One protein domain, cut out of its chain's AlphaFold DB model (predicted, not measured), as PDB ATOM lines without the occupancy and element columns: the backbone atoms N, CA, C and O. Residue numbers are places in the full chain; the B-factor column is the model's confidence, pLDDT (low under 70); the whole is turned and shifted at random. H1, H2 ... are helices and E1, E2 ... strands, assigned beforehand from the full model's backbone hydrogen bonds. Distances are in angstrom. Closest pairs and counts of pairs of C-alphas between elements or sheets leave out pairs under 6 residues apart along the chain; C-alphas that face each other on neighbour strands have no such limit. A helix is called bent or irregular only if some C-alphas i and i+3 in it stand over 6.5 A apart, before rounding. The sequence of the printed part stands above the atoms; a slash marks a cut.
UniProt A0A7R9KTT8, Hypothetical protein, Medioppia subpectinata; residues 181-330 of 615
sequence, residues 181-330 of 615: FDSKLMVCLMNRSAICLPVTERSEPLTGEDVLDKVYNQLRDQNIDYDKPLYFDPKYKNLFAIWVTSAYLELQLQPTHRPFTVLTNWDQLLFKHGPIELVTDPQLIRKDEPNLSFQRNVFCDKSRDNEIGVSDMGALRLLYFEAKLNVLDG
ATOM      1  N   PHE A 181     604.731 361.684 483.195       40.69
ATOM      2  CA  PHE A 181     604.949 361.661 481.736       40.69
ATOM      3  C   PHE A 181     606.097 360.700 481.386       40.69
ATOM      4  O   PHE A 181     607.205 361.134 481.082       40.69
ATOM      5  N   ASP A 182     605.821 359.396 481.406       53.50
ATOM      6  CA  ASP A 182     606.697 358.382 480.807       53.50
ATOM      7  C   ASP A 182     606.037 357.836 479.535       53.50
ATOM      8  O   ASP A 182     605.075 357.058 479.575       53.50
ATOM      9  N   SER A 183     606.555 358.246 478.375       62.66
ATOM     10  CA  SER A 183     606.200 357.624 477.095       62.66
ATOM     11  C   SER A 183     606.672 356.164 477.097       62.66
ATOM     12  O   SER A 183     607.708 355.841 477.669       62.66
ATOM     13  N   LYS A 184     605.928 355.246 476.472       72.50
ATOM     14  CA  LYS A 184     606.266 353.809 476.453       72.50
ATOM     15  C   LYS A 184     606.616 353.349 475.044       72.50
ATOM     16  O   LYS A 184     605.860 353.604 474.109       72.50
ATOM     17  N   LEU A 185     607.737 352.644 474.903       81.25
ATOM     18  CA  LEU A 185     608.175 352.023 473.655       81.25
ATOM     19  C   LEU A 185     607.934 350.515 473.722       81.25
ATOM     20  O   LEU A 185     608.453 349.844 474.609       81.25
ATOM     21  N   MET A 186     607.151 349.987 472.784       85.69
ATOM     22  CA  MET A 186     606.862 348.555 472.699       85.69
ATOM     23  C   MET A 186     607.825 347.887 471.718       85.69
ATOM     24  O   MET A 186     607.908 348.311 470.568       85.69
ATOM     25  N   VAL A 187     608.508 346.833 472.160       88.25
ATOM     26  CA  VAL A 187     609.351 345.980 471.317       88.25
ATOM     27  C   VAL A 187     608.734 344.588 471.254       88.25
ATOM     28  O   VAL A 187     608.665 343.884 472.257       88.25
ATOM     29  N   CYS A 188     608.259 344.192 470.081       90.38
ATOM     30  CA  CYS A 188     607.671 342.884 469.831       90.38
ATOM     31  C   CYS A 188     608.738 341.781 469.813       90.38
ATOM     32  O   CYS A 188     609.792 341.926 469.196       90.38
ATOM     33  N   LEU A 189     608.443 340.653 470.451       86.75
ATOM     34  CA  LEU A 189     609.214 339.420 470.333       86.75
ATOM     35  C   LEU A 189     608.551 338.489 469.310       86.75
ATOM     36  O   LEU A 189     607.342 338.556 469.066       86.75
ATOM     37  N   MET A 190     609.323 337.556 468.754       85.06
ATOM     38  CA  MET A 190     608.841 336.653 467.697       85.06
ATOM     39  C   MET A 190     607.799 335.627 468.175       85.06
ATOM     40  O   MET A 190     607.062 335.066 467.368       85.06
ATOM     41  N   ASN A 191     607.645 335.442 469.490       79.75
ATOM     42  CA  ASN A 191     606.574 334.640 470.096       79.75
ATOM     43  C   ASN A 191     605.238 335.399 470.247       79.75
ATOM     44  O   ASN A 191     604.342 334.917 470.936       79.75
ATOM     45  N   ARG A 192     605.094 336.585 469.633       80.31
ATOM     46  CA  ARG A 192     603.933 337.494 469.750       80.31
ATOM     47  C   ARG A 192     603.737 338.143 471.124       80.31
ATOM     48  O   ARG A 192     602.716 338.797 471.337       80.31
ATOM     49  N   SER A 193     604.695 338.014 472.037       81.94
ATOM     50  CA  SER A 193     604.750 338.865 473.227       81.94
ATOM     51  C   SER A 193     605.421 340.202 472.894       81.94
ATOM     52  O   SER A 193     605.959 340.395 471.799       81.94
ATOM     53  N   ALA A 194     605.365 341.157 473.816       85.38
ATOM     54  CA  ALA A 194     606.027 342.436 473.637       85.38
ATOM     55  C   ALA A 194     606.573 342.958 474.962       85.38
ATOM     56  O   ALA A 194     605.948 342.831 476.014       85.38
ATOM     57  N   ILE A 195     607.735 343.580 474.869       83.31
ATOM     58  CA  ILE A 195     608.450 344.194 475.967       83.31
ATOM     59  C   ILE A 195     608.144 345.689 475.970       83.31
ATOM     60  O   ILE A 195     608.248 346.358 474.941       83.31
ATOM     61  N   CYS A 196     607.751 346.214 477.127       83.88
ATOM     62  CA  CYS A 196     607.413 347.620 477.302       83.88
ATOM     63  C   CYS A 196     608.562 348.360 477.991       83.88
ATOM     64  O   CYS A 196     608.807 348.173 479.185       83.88
ATOM     65  N   LEU A 197     609.229 349.247 477.257       82.44
ATOM     66  CA  LEU A 197     610.318 350.068 477.772       82.44
ATOM     67  C   LEU A 197     609.815 351.466 478.159       82.44
ATOM     68  O   LEU A 197     609.182 352.126 477.329       82.44
ATOM     69  N   PRO A 198     610.114 351.960 479.374       74.31
ATOM     70  CA  PRO A 198     609.876 353.355 479.714       74.31
ATOM     71  C   PRO A 198     610.853 354.261 478.950       74.31
ATOM     72  O   PRO A 198     612.064 353.999 478.876       74.31
ATOM     73  N   VAL A 199     610.309 355.327 478.371       69.81
ATOM     74  CA  VAL A 199     611.024 356.398 477.676       69.81
ATOM     75  C   VAL A 199     610.808 357.681 478.466       69.81
ATOM     76  O   VAL A 199     609.760 358.320 478.378       69.81
ATOM     77  N   THR A 200     611.828 358.058 479.227       62.62
ATOM     78  CA  THR A 200     611.872 359.323 479.955       62.62
ATOM     79  C   THR A 200     612.158 360.471 478.989       62.62
ATOM     80  O   THR A 200     613.208 360.492 478.352       62.62
ATOM     81  N   GLU A 201     611.281 361.474 478.907       53.84
ATOM     82  CA  GLU A 201     611.461 362.638 478.012       53.84
ATOM     83  C   GLU A 201     612.712 363.485 478.328       53.84
ATOM     84  O   GLU A 201     613.152 364.284 477.505       53.84
ATOM     85  N   ARG A 202     613.298 363.315 479.522       51.50
ATOM     86  CA  ARG A 202     614.490 364.047 479.986       51.50
ATOM     87  C   ARG A 202     615.820 363.347 479.687       51.50
ATOM     88  O   ARG A 202     616.863 363.935 479.965       51.50
ATOM     89  N   SER A 203     615.806 362.112 479.184       57.84
ATOM     90  CA  SER A 203     617.030 361.384 478.822       57.84
ATOM     91  C   SER A 203     617.428 361.640 477.370       57.84
ATOM     92  O   SER A 203     616.599 362.036 476.550       57.84
ATOM     93  N   GLU A 204     618.691 361.369 477.034       62.31
ATOM     94  CA  GLU A 204     619.135 361.321 475.641       62.31
ATOM     95  C   GLU A 204     618.219 360.411 474.796       62.31
ATOM     96  O   GLU A 204     617.665 359.428 475.309       62.31
ATOM     97  N   PRO A 205     618.006 360.740 473.508       74.31
ATOM     98  CA  PRO A 205     617.149 359.946 472.640       74.31
ATOM     99  C   PRO A 205     617.740 358.546 472.465       74.31
ATOM    100  O   PRO A 205     618.825 358.406 471.902       74.31
ATOM    101  N   LEU A 206     616.989 357.534 472.910       83.94
ATOM    102  CA  LEU A 206     617.391 356.129 472.866       83.94
ATOM    103  C   LEU A 206     617.865 355.728 471.467       83.94
ATOM    104  O   LEU A 206     617.159 355.924 470.470       83.94
ATOM    105  N   THR A 207     619.057 355.153 471.416       91.12
ATOM    106  CA  THR A 207     619.634 354.539 470.224       91.12
ATOM    107  C   THR A 207     619.167 353.086 470.079       91.12
ATOM    108  O   THR A 207     618.536 352.517 470.974       91.12
ATOM    109  N   GLY A 208     619.433 352.474 468.925       89.44
ATOM    110  CA  GLY A 208     619.147 351.064 468.676       89.44
ATOM    111  C   GLY A 208     619.895 350.159 469.652       89.44
ATOM    112  O   GLY A 208     619.323 349.179 470.122       89.44
ATOM    113  N   GLU A 209     621.127 350.532 470.007       92.38
ATOM    114  CA  GLU A 209     621.927 349.862 471.037       92.38
ATOM    115  C   GLU A 209     621.285 349.983 472.423       92.38
ATOM    116  O   GLU A 209     621.061 348.969 473.079       92.38
ATOM    117  N   ASP A 210     620.854 351.183 472.830       91.56
ATOM    118  CA  ASP A 210     620.184 351.369 474.127       91.56
ATOM    119  C   ASP A 210     618.898 350.539 474.243       91.56
ATOM    120  O   ASP A 210     618.583 349.992 475.304       91.56
ATOM    121  N   VAL A 211     618.122 350.454 473.158       91.19
ATOM    122  CA  VAL A 211     616.901 349.637 473.123       91.19
ATOM    123  C   VAL A 211     617.239 348.152 473.199       91.19
ATOM    124  O   VAL A 211     616.590 347.437 473.962       91.19
ATOM    125  N   LEU A 212     618.254 347.694 472.461       92.19
ATOM    126  CA  LEU A 212     618.721 346.308 472.513       92.19
ATOM    127  C   LEU A 212     619.141 345.921 473.936       92.19
ATOM    128  O   LEU A 212     618.725 344.879 474.440       92.19
ATOM    129  N   ASP A 213     619.893 346.789 474.606       90.31
ATOM    130  CA  ASP A 213     620.404 346.580 475.959       90.31
ATOM    131  C   ASP A 213     619.285 346.534 476.993       90.31
ATOM    132  O   ASP A 213     619.264 345.665 477.867       90.31
ATOM    133  N   LYS A 214     618.308 347.438 476.878       89.06
ATOM    134  CA  LYS A 214     617.129 347.446 477.750       89.06
ATOM    135  C   LYS A 214     616.262 346.200 477.565       89.06
ATOM    136  O   LYS A 214     615.848 345.617 478.565       89.06
ATOM    137  N   VAL A 215     616.012 345.780 476.320       88.81
ATOM    138  CA  VAL A 215     615.283 344.534 476.010       88.81
ATOM    139  C   VAL A 215     616.010 343.336 476.603       88.81
ATOM    140  O   VAL A 215     615.405 342.531 477.307       88.81
ATOM    141  N   TYR A 216     617.316 343.255 476.365       87.06
ATOM    142  CA  TYR A 216     618.168 342.195 476.877       87.06
ATOM    143  C   TYR A 216     618.109 342.108 478.412       87.06
ATOM    144  O   TYR A 216     617.891 341.032 478.967       87.06
ATOM    145  N   ASN A 217     618.253 343.239 479.111       85.06
ATOM    146  CA  ASN A 217     618.218 343.263 480.573       85.06
ATOM    147  C   ASN A 217     616.852 342.816 481.112       85.06
ATOM    148  O   ASN A 217     616.798 342.058 482.074       85.06
ATOM    149  N   GLN A 218     615.753 343.210 480.465       83.19
ATOM    150  CA  GLN A 218     614.423 342.743 480.860       83.19
ATOM    151  C   GLN A 218     614.213 341.248 480.589       83.19
ATOM    152  O   GLN A 218     613.652 340.577 481.446       83.19
ATOM    153  N   LEU A 219     614.707 340.709 479.469       80.88
ATOM    154  CA  LEU A 219     614.689 339.262 479.197       80.88
ATOM    155  C   LEU A 219     615.487 338.466 480.233       80.88
ATOM    156  O   LEU A 219     615.080 337.378 480.621       80.88
ATOM    157  N   ARG A 220     616.604 339.015 480.710       75.94
ATOM    158  CA  ARG A 220     617.404 338.390 481.766       75.94
ATOM    159  C   ARG A 220     616.696 338.414 483.123       75.94
ATOM    160  O   ARG A 220     616.769 337.438 483.864       75.94
ATOM    161  N   ASP A 221     616.060 339.535 483.456       69.31
ATOM    162  CA  ASP A 221     615.538 339.798 484.799       69.31
ATOM    163  C   ASP A 221     614.080 339.313 484.985       69.31
ATOM    164  O   ASP A 221     613.624 339.160 486.120       69.31
ATOM    165  N   GLN A 222     613.335 339.062 483.901       60.88
ATOM    166  CA  GLN A 222     611.924 338.663 483.934       60.88
ATOM    167  C   GLN A 222     611.667 337.326 483.218       60.88
ATOM    168  O   GLN A 222     612.016 337.142 482.054       60.88
ATOM    169  N   ASN A 223     610.907 336.434 483.865       55.22
ATOM    170  CA  ASN A 223     610.187 335.350 483.187       55.22
ATOM    171  C   ASN A 223     609.033 335.945 482.364       55.22
ATOM    172  O   ASN A 223     607.886 335.929 482.802       55.22
ATOM    173  N   ILE A 224     609.334 336.511 481.192       55.22
ATOM    174  CA  ILE A 224     608.348 337.177 480.310       55.22
ATOM    175  C   ILE A 224     607.305 336.196 479.732       55.22
ATOM    176  O   ILE A 224     606.291 336.616 479.181       55.22
ATOM    177  N   ASP A 225     607.502 334.895 479.926       49.59
ATOM    178  CA  ASP A 225     606.538 333.848 479.603       49.59
ATOM    179  C   ASP A 225     606.210 333.050 480.879       49.59
ATOM    180  O   ASP A 225     607.106 332.493 481.524       49.59
ATOM    181  N   TYR A 226     604.928 333.063 481.266       46.78
ATOM    182  CA  TYR A 226     604.425 332.462 482.505       46.78
ATOM    183  C   TYR A 226     604.538 330.929 482.504       46.78
ATOM    184  O   TYR A 226     604.641 330.349 483.586       46.78
ATOM    185  N   ASP A 227     604.581 330.295 481.325       51.84
ATOM    186  CA  ASP A 227     604.669 328.834 481.196       51.84
ATOM    187  C   ASP A 227     606.104 328.343 480.933       51.84
ATOM    188  O   ASP A 227     606.467 327.250 481.379       51.84
ATOM    189  N   LYS A 228     606.949 329.124 480.234       62.62
ATOM    190  CA  LYS A 228     608.342 328.739 479.914       62.62
ATOM    191  C   LYS A 228     609.320 329.926 479.983       62.62
ATOM    192  O   LYS A 228     609.439 330.670 479.014       62.62
ATOM    193  N   PRO A 229     610.104 330.079 481.064       60.44
ATOM    194  CA  PRO A 229     610.970 331.240 481.258       60.44
ATOM    195  C   PRO A 229     611.997 331.431 480.130       60.44
ATOM    196  O   PRO A 229     612.753 330.516 479.797       60.44
ATOM    197  N   LEU A 230     612.054 332.637 479.557       67.62
ATOM    198  CA  LEU A 230     613.026 333.034 478.531       67.62
ATOM    199  C   LEU A 230     614.344 333.486 479.186       67.62
ATOM    200  O   LEU A 230     614.707 334.652 479.103       67.62
ATOM    201  N   TYR A 231     615.073 332.573 479.835       67.38
ATOM    202  CA  TYR A 231     616.417 332.904 480.323       67.38
ATOM    203  C   TYR A 231     617.365 333.143 479.142       67.38
ATOM    204  O   TYR A 231     617.460 332.314 478.229       67.38
ATOM    205  N   PHE A 232     618.063 334.276 479.169       72.25
ATOM    206  CA  PHE A 232     618.924 334.720 478.084       72.25
ATOM    207  C   PHE A 232     620.335 335.038 478.603       72.25
ATOM    208  O   PHE A 232     620.523 335.967 479.390       72.25
ATOM    209  N   ASP A 233     621.330 334.267 478.151       79.88
ATOM    210  CA  ASP A 233     622.737 334.436 478.537       79.88
ATOM    211  C   ASP A 233     623.424 335.573 477.741       79.88
ATOM    212  O   ASP A 233     623.246 335.668 476.515       79.88
ATOM    213  N   PRO A 234     624.251 336.419 478.399       78.25
ATOM    214  CA  PRO A 234     624.948 337.540 477.762       78.25
ATOM    215  C   PRO A 234     625.749 337.183 476.520       78.25
ATOM    216  O   PRO A 234     625.847 338.002 475.599       78.25
ATOM    217  N   LYS A 235     626.297 335.965 476.449       85.56
ATOM    218  CA  LYS A 235     627.116 335.522 475.312       85.56
ATOM    219  C   LYS A 235     626.348 335.531 473.981       85.56
ATOM    220  O   LYS A 235     626.972 335.629 472.920       85.56
ATOM    221  N   TYR A 236     625.013 335.475 474.026       86.94
ATOM    222  CA  TYR A 236     624.144 335.425 472.847       86.94
ATOM    223  C   TYR A 236     623.503 336.761 472.475       86.94
ATOM    224  O   TYR A 236     622.761 336.815 471.497       86.94
ATOM    225  N   LYS A 237     623.804 337.860 473.183       85.88
ATOM    226  CA  LYS A 237     623.237 339.191 472.889       85.88
ATOM    227  C   LYS A 237     623.406 339.578 471.412       85.88
ATOM    228  O   LYS A 237     622.466 340.041 470.779       85.88
ATOM    229  N   ASN A 238     624.572 339.276 470.844       89.88
ATOM    230  CA  ASN A 238     624.924 339.608 469.460       89.88
ATOM    231  C   ASN A 238     624.231 338.726 468.402       89.88
ATOM    232  O   ASN A 238     624.384 338.990 467.208       89.88
ATOM    233  N   LEU A 239     623.492 337.683 468.811       92.81
ATOM    234  CA  LEU A 239     622.658 336.898 467.895       92.81
ATOM    235  C   LEU A 239     621.433 337.687 467.419       92.81
ATOM    236  O   LEU A 239     620.865 337.333 466.390       92.81
ATOM    237  N   PHE A 240     621.040 338.738 468.141       94.06
ATOM    238  CA  PHE A 240     619.820 339.496 467.894       94.06
ATOM    239  C   PHE A 240     620.110 340.978 467.654       94.06
ATOM    240  O   PHE A 240     621.171 341.499 467.997       94.06
ATOM    241  N   ALA A 241     619.151 341.649 467.035       96.06
ATOM    242  CA  ALA A 241     619.161 343.066 466.732       96.06
ATOM    243  C   ALA A 241     617.742 343.636 466.852       96.06
ATOM    244  O   ALA A 241     616.749 342.904 466.906       96.06
ATOM    245  N   ILE A 242     617.649 344.966 466.872       96.06
ATOM    246  CA  ILE A 242     616.370 345.671 466.810       96.06
ATOM    247  C   ILE A 242     616.018 345.947 465.353       96.06
ATOM    248  O   ILE A 242     616.824 346.485 464.594       96.06
ATOM    249  N   TRP A 243     614.790 345.612 464.987       97.31
ATOM    250  CA  TRP A 243     614.231 345.805 463.658       97.31
ATOM    251  C   TRP A 243     613.002 346.703 463.716       97.31
ATOM    252  O   TRP A 243     612.247 346.676 464.688       97.31
ATOM    253  N   VAL A 244     612.773 347.472 462.657       95.69
ATOM    254  CA  VAL A 244     611.492 348.132 462.387       95.69
ATOM    255  C   VAL A 244     610.837 347.399 461.229       95.69
ATOM    256  O   VAL A 244     611.414 347.330 460.142       95.69
ATOM    257  N   THR A 245     609.657 346.831 461.462       93.06
ATOM    258  CA  THR A 245     608.987 345.974 460.477       93.06
ATOM    259  C   THR A 245     607.528 346.342 460.281       93.06
ATOM    260  O   THR A 245     606.836 346.720 461.226       93.06
ATOM    261  N   SER A 246     607.058 346.207 459.046       91.88
ATOM    262  CA  SER A 246     605.643 346.255 458.681       91.88
ATOM    263  C   SER A 246     605.330 345.210 457.610       91.88
ATOM    264  O   SER A 246     606.190 344.419 457.227       91.88
ATOM    265  N   ALA A 247     604.106 345.212 457.077       89.12
ATOM    266  CA  ALA A 247     603.728 344.307 455.993       89.12
ATOM    267  C   ALA A 247     604.499 344.553 454.677       89.12
ATOM    268  O   ALA A 247     604.465 343.702 453.783       89.12
ATOM    269  N   TYR A 248     605.164 345.706 454.528       92.38
ATOM    270  CA  TYR A 248     605.762 346.139 453.260       92.38
ATOM    271  C   TYR A 248     607.275 346.371 453.306       92.38
ATOM    272  O   TYR A 248     607.915 346.358 452.247       92.38
ATOM    273  N   LEU A 249     607.848 346.616 454.486       94.12
ATOM    274  CA  LEU A 249     609.262 346.947 454.640       94.12
ATOM    275  C   LEU A 249     609.802 346.453 455.989       94.12
ATOM    276  O   LEU A 249     609.155 346.608 457.022       94.12
ATOM    277  N   GLU A 250     611.011 345.897 455.963       95.50
ATOM    278  CA  GLU A 250     611.731 345.388 457.131       95.50
ATOM    279  C   GLU A 250     613.128 346.005 457.153       95.50
ATOM    280  O   GLU A 250     613.859 345.923 456.164       95.50
ATOM    281  N   LEU A 251     613.490 346.657 458.260       96.25
ATOM    282  CA  LEU A 251     614.767 347.352 458.412       96.25
ATOM    283  C   LEU A 251     615.431 346.970 459.733       96.25
ATOM    284  O   LEU A 251     614.913 347.303 460.801       96.25
ATOM    285  N   GLN A 252     616.611 346.351 459.669       96.94
ATOM    286  CA  GLN A 252     617.475 346.218 460.838       96.94
ATOM    287  C   GLN A 252     618.065 347.588 461.196       96.94
ATOM    288  O   GLN A 252     618.614 348.288 460.340       96.94
ATOM    289  N   LEU A 253     617.962 347.985 462.462       95.12
ATOM    290  CA  LEU A 253     618.558 349.222 462.945       95.12
ATOM    291  C   LEU A 253     620.055 349.038 463.197       95.12
ATOM    292  O   LEU A 253     620.491 348.037 463.762       95.12
ATOM    293  N   GLN A 254     620.843 350.041 462.810       92.06
ATOM    294  CA  GLN A 254     622.227 350.153 463.258       92.06
ATOM    295  C   GLN A 254     622.258 350.582 464.733       92.06
ATOM    296  O   GLN A 254     621.325 351.264 465.172       92.06
ATOM    297  N   PRO A 255     623.332 350.265 465.483       91.12
ATOM    298  CA  PRO A 255     623.469 350.643 466.892       91.12
ATOM    299  C   PRO A 255     623.190 352.130 467.154       91.12
ATOM    300  O   PRO A 255     622.469 352.473 468.084       91.12
ATOM    301  N   THR A 256     623.658 353.006 466.263       93.75
ATOM    302  CA  THR A 256     623.535 354.470 466.366       93.75
ATOM    303  C   THR A 256     622.195 355.033 465.886       93.75
ATOM    304  O   THR A 256     621.901 356.209 466.116       93.75
ATOM    305  N   HIS A 257     621.367 354.237 465.201       92.81
ATOM    306  CA  HIS A 257     620.067 354.702 464.719       92.81
ATOM    307  C   HIS A 257     619.121 354.972 465.884       92.81
ATOM    308  O   HIS A 257     619.126 354.267 466.883       92.81
ATOM    309  N   ARG A 258     618.253 355.974 465.733       89.06
ATOM    310  CA  ARG A 258     617.228 356.313 466.727       89.06
ATOM    311  C   ARG A 258     615.885 355.720 466.300       89.06
ATOM    312  O   ARG A 258     615.318 356.213 465.320       89.06
ATOM    313  N   PRO A 259     615.342 354.715 467.012       87.94
ATOM    314  CA  PRO A 259     614.095 354.049 466.635       87.94
ATOM    315  C   PRO A 259     612.927 355.020 466.434       87.94
ATOM    316  O   PRO A 259     612.210 354.928 465.441       87.94
ATOM    317  N   PHE A 260     612.784 356.009 467.323       81.69
ATOM    318  CA  PHE A 260     611.717 357.009 467.232       81.69
ATOM    319  C   PHE A 260     611.783 357.811 465.926       81.69
ATOM    320  O   PHE A 260     610.764 358.002 465.270       81.69
ATOM    321  N   THR A 261     612.983 358.215 465.502       84.38
ATOM    322  CA  THR A 261     613.190 358.949 464.246       84.38
ATOM    323  C   THR A 261     612.843 358.101 463.022       84.38
ATOM    324  O   THR A 261     612.308 358.626 462.044       84.38
ATOM    325  N   VAL A 262     613.129 356.799 463.060       87.81
ATOM    326  CA  VAL A 262     612.763 355.873 461.975       87.81
ATOM    327  C   VAL A 262     611.243 355.724 461.896       87.81
ATOM    328  O   VAL A 262     610.679 355.882 460.816       87.81
ATOM    329  N   LEU A 263     610.578 355.513 463.035       84.69
ATOM    330  CA  LEU A 263     609.118 355.385 463.117       84.69
ATOM    331  C   LEU A 263     608.400 356.663 462.655       84.69
ATOM    332  O   LEU A 263     607.447 356.585 461.886       84.69
ATOM    333  N   THR A 264     608.879 357.848 463.048       83.31
ATOM    334  CA  THR A 264     608.269 359.127 462.627       83.31
ATOM    335  C   THR A 264     608.404 359.400 461.131       83.31
ATOM    336  O   THR A 264     607.608 360.146 460.572       83.31
ATOM    337  N   ASN A 265     609.412 358.813 460.481       86.56
ATOM    338  CA  ASN A 265     609.661 358.971 459.048       86.56
ATOM    339  C   ASN A 265     609.214 357.744 458.234       86.56
ATOM    340  O   ASN A 265     609.577 357.631 457.060       86.56
ATOM    341  N   TRP A 266     608.433 356.832 458.826       90.44
ATOM    342  CA  TRP A 266     608.066 355.566 458.192       90.44
ATOM    343  C   TRP A 266     607.354 355.751 456.849       90.44
ATOM    344  O   TRP A 266     607.749 355.132 455.864       90.44
ATOM    345  N   ASP A 267     606.405 356.684 456.755       89.38
ATOM    346  CA  ASP A 267     605.693 356.993 455.508       89.38
ATOM    347  C   ASP A 267     606.645 357.377 454.366       89.38
ATOM    348  O   ASP A 267     606.456 356.972 453.216       89.38
ATOM    349  N   GLN A 268     607.701 358.139 454.673       88.69
ATOM    350  CA  GLN A 268     608.709 358.536 453.688       88.69
ATOM    351  C   GLN A 268     609.576 357.343 453.273       88.69
ATOM    352  O   GLN A 268     609.921 357.208 452.095       88.69
ATOM    353  N   LEU A 269     609.906 356.463 454.220       90.25
ATOM    354  CA  LEU A 269     610.640 355.226 453.955       90.25
ATOM    355  C   LEU A 269     609.815 354.269 453.090       90.25
ATOM    356  O   LEU A 269     610.344 353.757 452.109       90.25
ATOM    357  N   LEU A 270     608.522 354.093 453.369       90.38
ATOM    358  CA  LEU A 270     607.600 353.315 452.539       90.38
ATOM    359  C   LEU A 270     607.415 353.922 451.152       90.38
ATOM    360  O   LEU A 270     607.433 353.208 450.154       90.38
ATOM    361  N   PHE A 271     607.273 355.241 451.052       87.75
ATOM    362  CA  PHE A 271     607.176 355.896 449.752       87.75
ATOM    363  C   PHE A 271     608.437 355.645 448.913       87.75
ATOM    364  O   PHE A 271     608.355 355.341 447.721       87.75
ATOM    365  N   LYS A 272     609.615 355.723 449.535       86.50
ATOM    366  CA  LYS A 272     610.904 355.595 448.848       86.50
ATOM    367  C   LYS A 272     611.306 354.145 448.560       86.50
ATOM    368  O   LYS A 272     611.813 353.864 447.479       86.50
ATOM    369  N   HIS A 273     611.089 353.248 449.514       89.88
ATOM    370  CA  HIS A 273     611.606 351.877 449.537       89.88
ATOM    371  C   HIS A 273     610.508 350.815 449.668       89.88
ATOM    372  O   HIS A 273     610.797 349.626 449.726       89.88
ATOM    373  N   GLY A 274     609.239 351.191 449.707       88.69
ATOM    374  CA  GLY A 274     608.150 350.229 449.665       88.69
ATOM    375  C   GLY A 274     608.004 349.575 448.289       88.69
ATOM    376  O   GLY A 274     608.553 350.061 447.289       88.69
ATOM    377  N   PRO A 275     607.272 348.457 448.222       88.25
ATOM    378  CA  PRO A 275     607.033 347.749 446.979       88.25
ATOM    379  C   PRO A 275     606.075 348.545 446.073       88.25
ATOM    380  O   PRO A 275     605.480 349.547 446.478       88.25
ATOM    381  N   ILE A 276     605.958 348.127 444.810       81.69
ATOM    382  CA  ILE A 276     605.248 348.886 443.768       81.69
ATOM    383  C   ILE A 276     603.767 349.131 444.096       81.69
ATOM    384  O   ILE A 276     603.211 350.161 443.714       81.69
ATOM    385  N   GLU A 277     603.145 348.243 444.871       83.25
ATOM    386  CA  GLU A 277     601.748 348.339 445.294       83.25
ATOM    387  C   GLU A 277     601.451 349.638 446.056       83.25
ATOM    388  O   GLU A 277     600.362 350.198 445.917       83.25
ATOM    389  N   LEU A 278     602.428 350.165 446.803       83.25
ATOM    390  CA  LEU A 278     602.274 351.413 447.559       83.25
ATOM    391  C   LEU A 278     602.244 352.658 446.665       83.25
ATOM    392  O   LEU A 278     601.720 353.693 447.067       83.25
ATOM    393  N   VAL A 279     602.793 352.564 445.452       77.62
ATOM    394  CA  VAL A 279     602.723 353.636 444.447       77.62
ATOM    395  C   VAL A 279     601.341 353.659 443.812       77.62
ATOM    396  O   VAL A 279     600.767 354.725 443.609       77.62
ATOM    397  N   THR A 280     600.801 352.475 443.514       77.94
ATOM    398  CA  THR A 280     599.481 352.327 442.894       77.94
ATOM    399  C   THR A 280     598.337 352.630 443.858       77.94
ATOM    400  O   THR A 280     597.302 353.131 443.425       77.94
ATOM    401  N   ASP A 281     598.522 352.371 445.156       83.62
ATOM    402  CA  ASP A 281     597.560 352.717 446.203       83.62
ATOM    403  C   ASP A 281     598.252 353.394 447.405       83.62
ATOM    404  O   ASP A 281     598.588 352.742 448.399       83.62
ATOM    405  N   PRO A 282     598.419 354.730 447.368       82.06
ATOM    406  CA  PRO A 282     599.011 355.486 448.470       82.06
ATOM    407  C   PRO A 282     598.214 355.431 449.784       82.06
ATOM    408  O   PRO A 282     598.733 355.833 450.827       82.06
ATOM    409  N   GLN A 283     596.960 354.953 449.782       86.94
ATOM    410  CA  GLN A 283     596.214 354.750 451.031       86.94
ATOM    411  C   GLN A 283     596.794 353.605 451.858       86.94
ATOM    412  O   GLN A 283     596.573 353.573 453.068       86.94
ATOM    413  N   LEU A 284     597.531 352.682 451.232       85.75
ATOM    414  CA  LEU A 284     598.227 351.611 451.937       85.75
ATOM    415  C   LEU A 284     599.336 352.165 452.833       85.75
ATOM    416  O   LEU A 284     599.452 351.701 453.958       85.75
ATOM    417  N   ILE A 285     600.059 353.205 452.394       86.31
ATOM    418  CA  ILE A 285     601.087 353.883 453.208       86.31
ATOM    419  C   ILE A 285     600.454 354.450 454.480       86.31
ATOM    420  O   ILE A 285     600.895 354.150 455.578       86.31
ATOM    421  N   ARG A 286     599.349 355.194 454.345       83.12
ATOM    422  CA  ARG A 286     598.666 355.840 455.485       83.12
ATOM    423  C   ARG A 286     598.043 354.865 456.486       83.12
ATOM    424  O   ARG A 286     597.649 355.286 457.569       83.12
ATOM    425  N   LYS A 287     597.834 353.612 456.080       87.44
ATOM    426  CA  LYS A 287     597.259 352.552 456.917       87.44
ATOM    427  C   LYS A 287     598.323 351.638 457.513       87.44
ATOM    428  O   LYS A 287     597.972 350.820 458.358       87.44
ATOM    429  N   ASP A 288     599.556 351.708 457.023       87.19
ATOM    430  CA  ASP A 288     600.633 350.846 457.476       87.19
ATOM    431  C   ASP A 288     601.161 351.345 458.821       87.19
ATOM    432  O   ASP A 288     601.468 352.523 458.986       87.19
ATOM    433  N   GLU A 289     601.254 350.440 459.792       84.69
ATOM    434  CA  GLU A 289     601.744 350.742 461.133       84.69
ATOM    435  C   GLU A 289     602.953 349.841 461.423       84.69
ATOM    436  O   GLU A 289     602.783 348.627 461.582       84.69
ATOM    437  N   PRO A 290     604.181 350.391 461.462       90.44
ATOM    438  CA  PRO A 290     605.365 349.607 461.775       90.44
ATOM    439  C   PRO A 290     605.420 349.253 463.260       90.44
ATOM    440  O   PRO A 290     605.000 350.029 464.121       90.44
ATOM    441  N   ASN A 291     606.032 348.116 463.572       89.31
ATOM    442  CA  ASN A 291     606.419 347.755 464.930       89.31
ATOM    443  C   ASN A 291     607.945 347.729 465.079       89.31
ATOM    444  O   ASN A 291     608.683 347.500 464.118       89.31
ATOM    445  N   LEU A 292     608.413 347.963 466.305       92.19
ATOM    446  CA  LEU A 292     609.762 347.585 466.701       92.19
ATOM    447  C   LEU A 292     609.753 346.124 467.110       92.19
ATOM    448  O   LEU A 292     608.851 345.693 467.824       92.19
ATOM    449  N   SER A 293     610.766 345.381 466.699       92.88
ATOM    450  CA  SER A 293     610.864 343.953 466.966       92.88
ATOM    451  C   SER A 293     612.288 343.539 467.317       92.88
ATOM    452  O   SER A 293     613.258 344.139 466.858       92.88
ATOM    453  N   PHE A 294     612.398 342.524 468.166       93.00
ATOM    454  CA  PHE A 294     613.650 341.875 468.537       93.00
ATOM    455  C   PHE A 294     613.773 340.583 467.731       93.00
ATOM    456  O   PHE A 294     613.012 339.638 467.952       93.00
ATOM    457  N   GLN A 295     614.695 340.570 466.771       94.75
ATOM    458  CA  GLN A 295     614.867 339.477 465.808       94.75
ATOM    459  C   GLN A 295     616.344 339.147 465.645       94.75
ATOM    460  O   GLN A 295     617.204 339.866 466.158       94.75
ATOM    461  N   ARG A 296     616.657 338.077 464.920       95.50
ATOM    462  CA  ARG A 296     618.021 337.706 464.571       95.50
ATOM    463  C   ARG A 296     618.763 338.881 463.929       95.50
ATOM    464  O   ARG A 296     618.234 339.630 463.112       95.50
ATOM    465  N   ASN A 297     620.026 339.036 464.299       96.19
ATOM    466  CA  ASN A 297     620.944 339.930 463.618       96.19
ATOM    467  C   ASN A 297     621.370 339.295 462.288       96.19
ATOM    468  O   ASN A 297     621.997 338.233 462.292       96.19
ATOM    469  N   VAL A 298     621.078 339.955 461.165       96.25
ATOM    470  CA  VAL A 298     621.381 339.451 459.814       96.25
ATOM    471  C   VAL A 298     622.878 339.185 459.604       96.25
ATOM    472  O   VAL A 298     623.249 338.287 458.853       96.25
ATOM    473  N   PHE A 299     623.748 339.912 460.312       94.19
ATOM    474  CA  PHE A 299     625.205 339.749 460.239       94.19
ATOM    475  C   PHE A 299     625.732 338.576 461.081       94.19
ATOM    476  O   PHE A 299     626.911 338.222 461.011       94.19
ATOM    477  N   CYS A 300     624.880 337.948 461.897       92.31
ATOM    478  CA  CYS A 300     625.297 336.836 462.733       92.31
ATOM    479  C   CYS A 300     625.377 335.528 461.936       92.31
ATOM    480  O   CYS A 300     624.422 335.100 461.284       92.31
ATOM    481  N   ASP A 301     626.513 334.841 462.055       90.06
ATOM    482  CA  ASP A 301     626.728 333.542 461.428       90.06
ATOM    483  C   ASP A 301     625.767 332.483 461.986       90.06
ATOM    484  O   ASP A 301     625.631 332.340 463.203       90.06
ATOM    485  N   LYS A 302     625.113 331.720 461.105       89.75
ATOM    486  CA  LYS A 302     624.196 330.642 461.510       89.75
ATOM    487  C   LYS A 302     624.894 329.537 462.305       89.75
ATOM    488  O   LYS A 302     624.258 328.896 463.132       89.75
ATOM    489  N   SER A 303     626.204 329.345 462.122       88.62
ATOM    490  CA  SER A 303     626.978 328.372 462.903       88.62
ATOM    491  C   SER A 303     626.997 328.681 464.400       88.62
ATOM    492  O   SER A 303     627.098 327.745 465.193       88.62
ATOM    493  N   ARG A 304     626.816 329.950 464.801       90.50
ATOM    494  CA  ARG A 304     626.739 330.342 466.217       90.50
ATOM    495  C   ARG A 304     625.515 329.783 466.927       90.50
ATOM    496  O   ARG A 304     625.545 329.602 468.139       90.50
ATOM    497  N   ASP A 305     624.465 329.439 466.190       90.88
ATOM    498  CA  ASP A 305     623.274 328.805 466.756       90.88
ATOM    499  C   ASP A 305     623.612 327.417 467.338       90.88
ATOM    500  O   ASP A 305     622.940 326.945 468.252       90.88
ATOM    501  N   ASN A 306     624.681 326.767 466.853       87.94
ATOM    502  CA  ASN A 306     625.178 325.495 467.393       87.94
ATOM    503  C   ASN A 306     625.895 325.651 468.741       87.94
ATOM    504  O   ASN A 306     626.053 324.669 469.459       87.94
ATOM    505  N   GLU A 307     626.325 326.865 469.090       89.19
ATOM    506  CA  GLU A 307     626.942 327.164 470.388       89.19
ATOM    507  C   GLU A 307     625.891 327.221 471.507       89.19
ATOM    508  O   GLU A 307     626.256 327.304 472.681       89.19
ATOM    509  N   ILE A 308     624.595 327.229 471.169       88.31
ATOM    510  CA  ILE A 308     623.492 327.323 472.127       88.31
ATOM    511  C   ILE A 308     623.301 325.974 472.824       88.31
ATOM    512  O   ILE A 308     622.863 324.984 472.231       88.31
ATOM    513  N   GLY A 309     623.653 325.946 474.109       83.38
ATOM    514  CA  GLY A 309     623.516 324.769 474.959       83.38
ATOM    515  C   GLY A 309     622.110 324.604 475.533       83.38
ATOM    516  O   GLY A 309     621.265 325.495 475.454       83.38
ATOM    517  N   VAL A 310     621.885 323.462 476.187       81.88
ATOM    518  CA  VAL A 310     620.622 323.119 476.869       81.88
ATOM    519  C   VAL A 310     620.258 324.126 477.972       81.88
ATOM    520  O   VAL A 310     619.088 324.295 478.297       81.88
ATOM    521  N   SER A 311     621.246 324.825 478.539       77.50
ATOM    522  CA  SER A 311     621.057 325.885 479.538       77.50
ATOM    523  C   SER A 311     620.383 327.143 478.988       77.50
ATOM    524  O   SER A 311     619.779 327.896 479.746       77.50
ATOM    525  N   ASP A 312     620.457 327.368 477.676       81.38
ATOM    526  CA  ASP A 312     620.199 328.664 477.046       81.38
ATOM    527  C   ASP A 312     618.964 328.621 476.141       81.38
ATOM    528  O   ASP A 312     618.932 329.123 475.013       81.38
ATOM    529  N   MET A 313     617.909 327.998 476.669       85.38
ATOM    530  CA  MET A 313     616.663 327.735 475.950       85.38
ATOM    531  C   MET A 313     615.970 329.006 475.452       85.38
ATOM    532  O   MET A 313     615.248 328.937 474.459       85.38
ATOM    533  N   GLY A 314     616.169 330.161 476.101       86.00
ATOM    534  CA  GLY A 314     615.531 331.413 475.695       86.00
ATOM    535  C   GLY A 314     615.968 331.878 474.305       86.00
ATOM    536  O   GLY A 314     615.122 332.150 473.453       86.00
ATOM    537  N   ALA A 315     617.279 331.883 474.040       88.62
ATOM    538  CA  ALA A 315     617.818 332.224 472.723       88.62
ATOM    539  C   ALA A 315     617.353 331.222 471.653       88.62
ATOM    540  O   ALA A 315     616.906 331.625 470.578       88.62
ATOM    541  N   LEU A 316     617.378 329.923 471.978       91.12
ATOM    542  CA  LEU A 316     616.945 328.864 471.064       91.12
ATOM    543  C   LEU A 316     615.457 328.987 470.698       91.12
ATOM    544  O   LEU A 316     615.092 328.859 469.532       91.12
ATOM    545  N   ARG A 317     614.594 329.285 471.679       91.69
ATOM    546  CA  ARG A 317     613.158 329.508 471.458       91.69
ATOM    547  C   ARG A 317     612.901 330.717 470.570       91.69
ATOM    548  O   ARG A 317     612.076 330.621 469.670       91.69
ATOM    549  N   LEU A 318     613.596 331.834 470.790       91.00
ATOM    550  CA  LEU A 318     613.425 333.035 469.966       91.00
ATOM    551  C   LEU A 318     613.819 332.784 468.505       91.00
ATOM    552  O   LEU A 318     613.052 333.147 467.612       91.00
ATOM    553  N   LEU A 319     614.939 332.090 468.266       94.62
ATOM    554  CA  LEU A 319     615.337 331.661 466.920       94.62
ATOM    555  C   LEU A 319     614.302 330.719 466.293       94.62
ATOM    556  O   LEU A 319     613.946 330.888 465.130       94.62
ATOM    557  N   TYR A 320     613.772 329.759 467.059       95.94
ATOM    558  CA  TYR A 320     612.698 328.878 466.594       95.94
ATOM    559  C   TYR A 320     611.434 329.654 466.213       95.94
ATOM    560  O   TYR A 320     610.872 329.401 465.151       95.94
ATOM    561  N   PHE A 321     610.986 330.609 467.033       94.69
ATOM    562  CA  PHE A 321     609.788 331.394 466.729       94.69
ATOM    563  C   PHE A 321     609.957 332.217 465.451       94.69
ATOM    564  O   PHE A 321     609.042 332.265 464.627       94.69
ATOM    565  N   GLU A 322     611.131 332.811 465.245       95.75
ATOM    566  CA  GLU A 322     611.460 333.496 463.997       95.75
ATOM    567  C   GLU A 322     611.493 332.536 462.801       95.75
ATOM    568  O   GLU A 322     610.887 332.810 461.761       95.75
ATOM    569  N   ALA A 323     612.153 331.385 462.943       97.38
ATOM    570  CA  ALA A 323     612.227 330.377 461.892       97.38
ATOM    571  C   ALA A 323     610.835 329.849 461.517       97.38
ATOM    572  O   ALA A 323     610.506 329.762 460.334       97.38
ATOM    573  N   LYS A 324     609.985 329.583 462.514       96.69
ATOM    574  CA  LYS A 324     608.584 329.191 462.339       96.69
ATOM    575  C   LYS A 324     607.810 330.229 461.534       96.69
ATOM    576  O   LYS A 324     607.118 329.864 460.585       96.69
ATOM    577  N   LEU A 325     607.943 331.516 461.856       94.56
ATOM    578  CA  LEU A 325     607.293 332.583 461.088       94.56
ATOM    579  C   LEU A 325     607.777 332.605 459.631       94.56
ATOM    580  O   LEU A 325     606.955 332.616 458.717       94.56
ATOM    581  N   ASN A 326     609.088 332.499 459.398       96.56
ATOM    582  CA  ASN A 326     609.656 332.444 458.048       96.56
ATOM    583  C   ASN A 326     609.213 331.198 457.250       96.56
ATOM    584  O   ASN A 326     609.005 331.279 456.034       96.56
ATOM    585  N   VAL A 327     609.023 330.049 457.906       96.38
ATOM    586  CA  VAL A 327     608.442 328.841 457.293       96.38
ATOM    587  C   VAL A 327     606.995 329.091 456.869       96.38
ATOM    588  O   VAL A 327     606.646 328.820 455.718       96.38
ATOM    589  N   LEU A 328     606.164 329.641 457.756       93.56
ATOM    590  CA  LEU A 328     604.741 329.892 457.490       93.56
ATOM    591  C   LEU A 328     604.514 330.970 456.420       93.56
ATOM    592  O   LEU A 328     603.610 330.830 455.590       93.56
ATOM    593  N   ASP A 329     605.378 331.982 456.367       91.88
ATOM    594  CA  ASP A 329     605.385 333.012 455.321       91.88
ATOM    595  C   ASP A 329     605.910 332.495 453.970       91.88
ATOM    596  O   ASP A 329     605.851 333.195 452.954       91.88
ATOM    597  N   GLY A 330     606.424 331.262 453.927       92.94
ATOM    598  CA  GLY A 330     606.991 330.661 452.722       92.94
ATOM    599  C   GLY A 330     608.361 331.224 452.334       92.94
ATOM    600  O   GLY A 330     608.817 331.001 451.211       92.94
TER     601      GLY A 330
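AT A GLANCE: This is residues 181 to 330 of the 615 residues of the protein "Hypothetical protein" of Medioppia subpectinata (UniProt A0A7R9KTT8). A strongly twisted sheet of five strands curls round one helix, H1, while the long helix H8 runs past the sheet elsewhere and only grazes it. Three short helices, H4, H5 and H6, form a small head at one end of the longest axis; H2 and H7 lie toward the other end, near H8. The printed part has 150 residues, with eight named helices and five named strands in the order E1 E2 H1 H2 E3 E4 H3 H4 H5 H6 E5 H7 H8. The sheet runs E2 E1 E5 E3 E4, is mixed, and the class is mixed, helices and strands. The whole is compact, with a radius of gyration of the C-alphas of 16.3 A and spans of 49 by 43 by 28 A.

IN THESE COORDINATES: E1, residues 182 to 189, begins at C-alpha 182 (606.697, 358.382, 480.807) and is 21.8 A long; E2, residues 194 to 200, is 19.0 A. H1 is residues 208 to 221, 20.0 A, and H2 residues 234 to 239, irregular, with C-alphas 235 and 238 7.5 A apart. E3 is residues 240 to 245, E4 250 to 252, H3 259 to 264, H4 266 to 273, H5 277 to 280 and H6 283 to 287. E5, residues 291 to 296, is 15.4 A; H7 is residues 302 to 307. H8, residues 313 to 328, is 22.1 A and ends at C-alpha 328 (604.741, 329.892, 457.490).

HOW THE PARTS SIT: E1 and E2 form an antiparallel hairpin, with N 185 and O 197 2.9 A apart. E1 and E5 are parallel, with N 188 and O 292 at 2.8 A. E5 and E3 are antiparallel, with N 243 and O 293 at 2.8 A, and the hairpin E3 and E4 has N 244 and O 251 at 2.8 A. E2, H1 H2 and E3 make a split strand-helix-strand unit, two strands of one sheet that are not neighbours, with helices between them along the chain and E1 and E5 between them in the sheet; its crossover is right-handed. H1 and H3 on one face of the sheet make two layers; the closest C-alphas of H1 and E3 are those of Leu 212 and Ile 242, 6.2 A. H8 grazes the sheet with residues 315 to 323, its closest C-alphas to E5 being Leu 319 and Arg 296, 7.0 A. H4 touches H6, with the closest C-alphas, Asp 267 and Ile 285, 6.0 A apart. H4 and H5 only just touch, only at the corner, with 3 pairs of C-alphas within 8 A. Every O i to N i+4 pair is within hydrogen-bond range in H1, H3, H4, H6 and H8; H2 and H7 have 0 of 2 each, beside 2 of 3 and 3 of 3 O i to N i+3 pairs, and H5 is too short for an i+4 pair.

THE WHOLE: The two C-alphas farthest apart, Thr 280 and Ser 311, are 50.1 A apart. The printed part has no cut, and the long link is H1 to H2, residues 222 to 233. The mean pLDDT of the printed part is 84.3; residues 181 to 183, 199 to 204 and 221 to 231 are under 70.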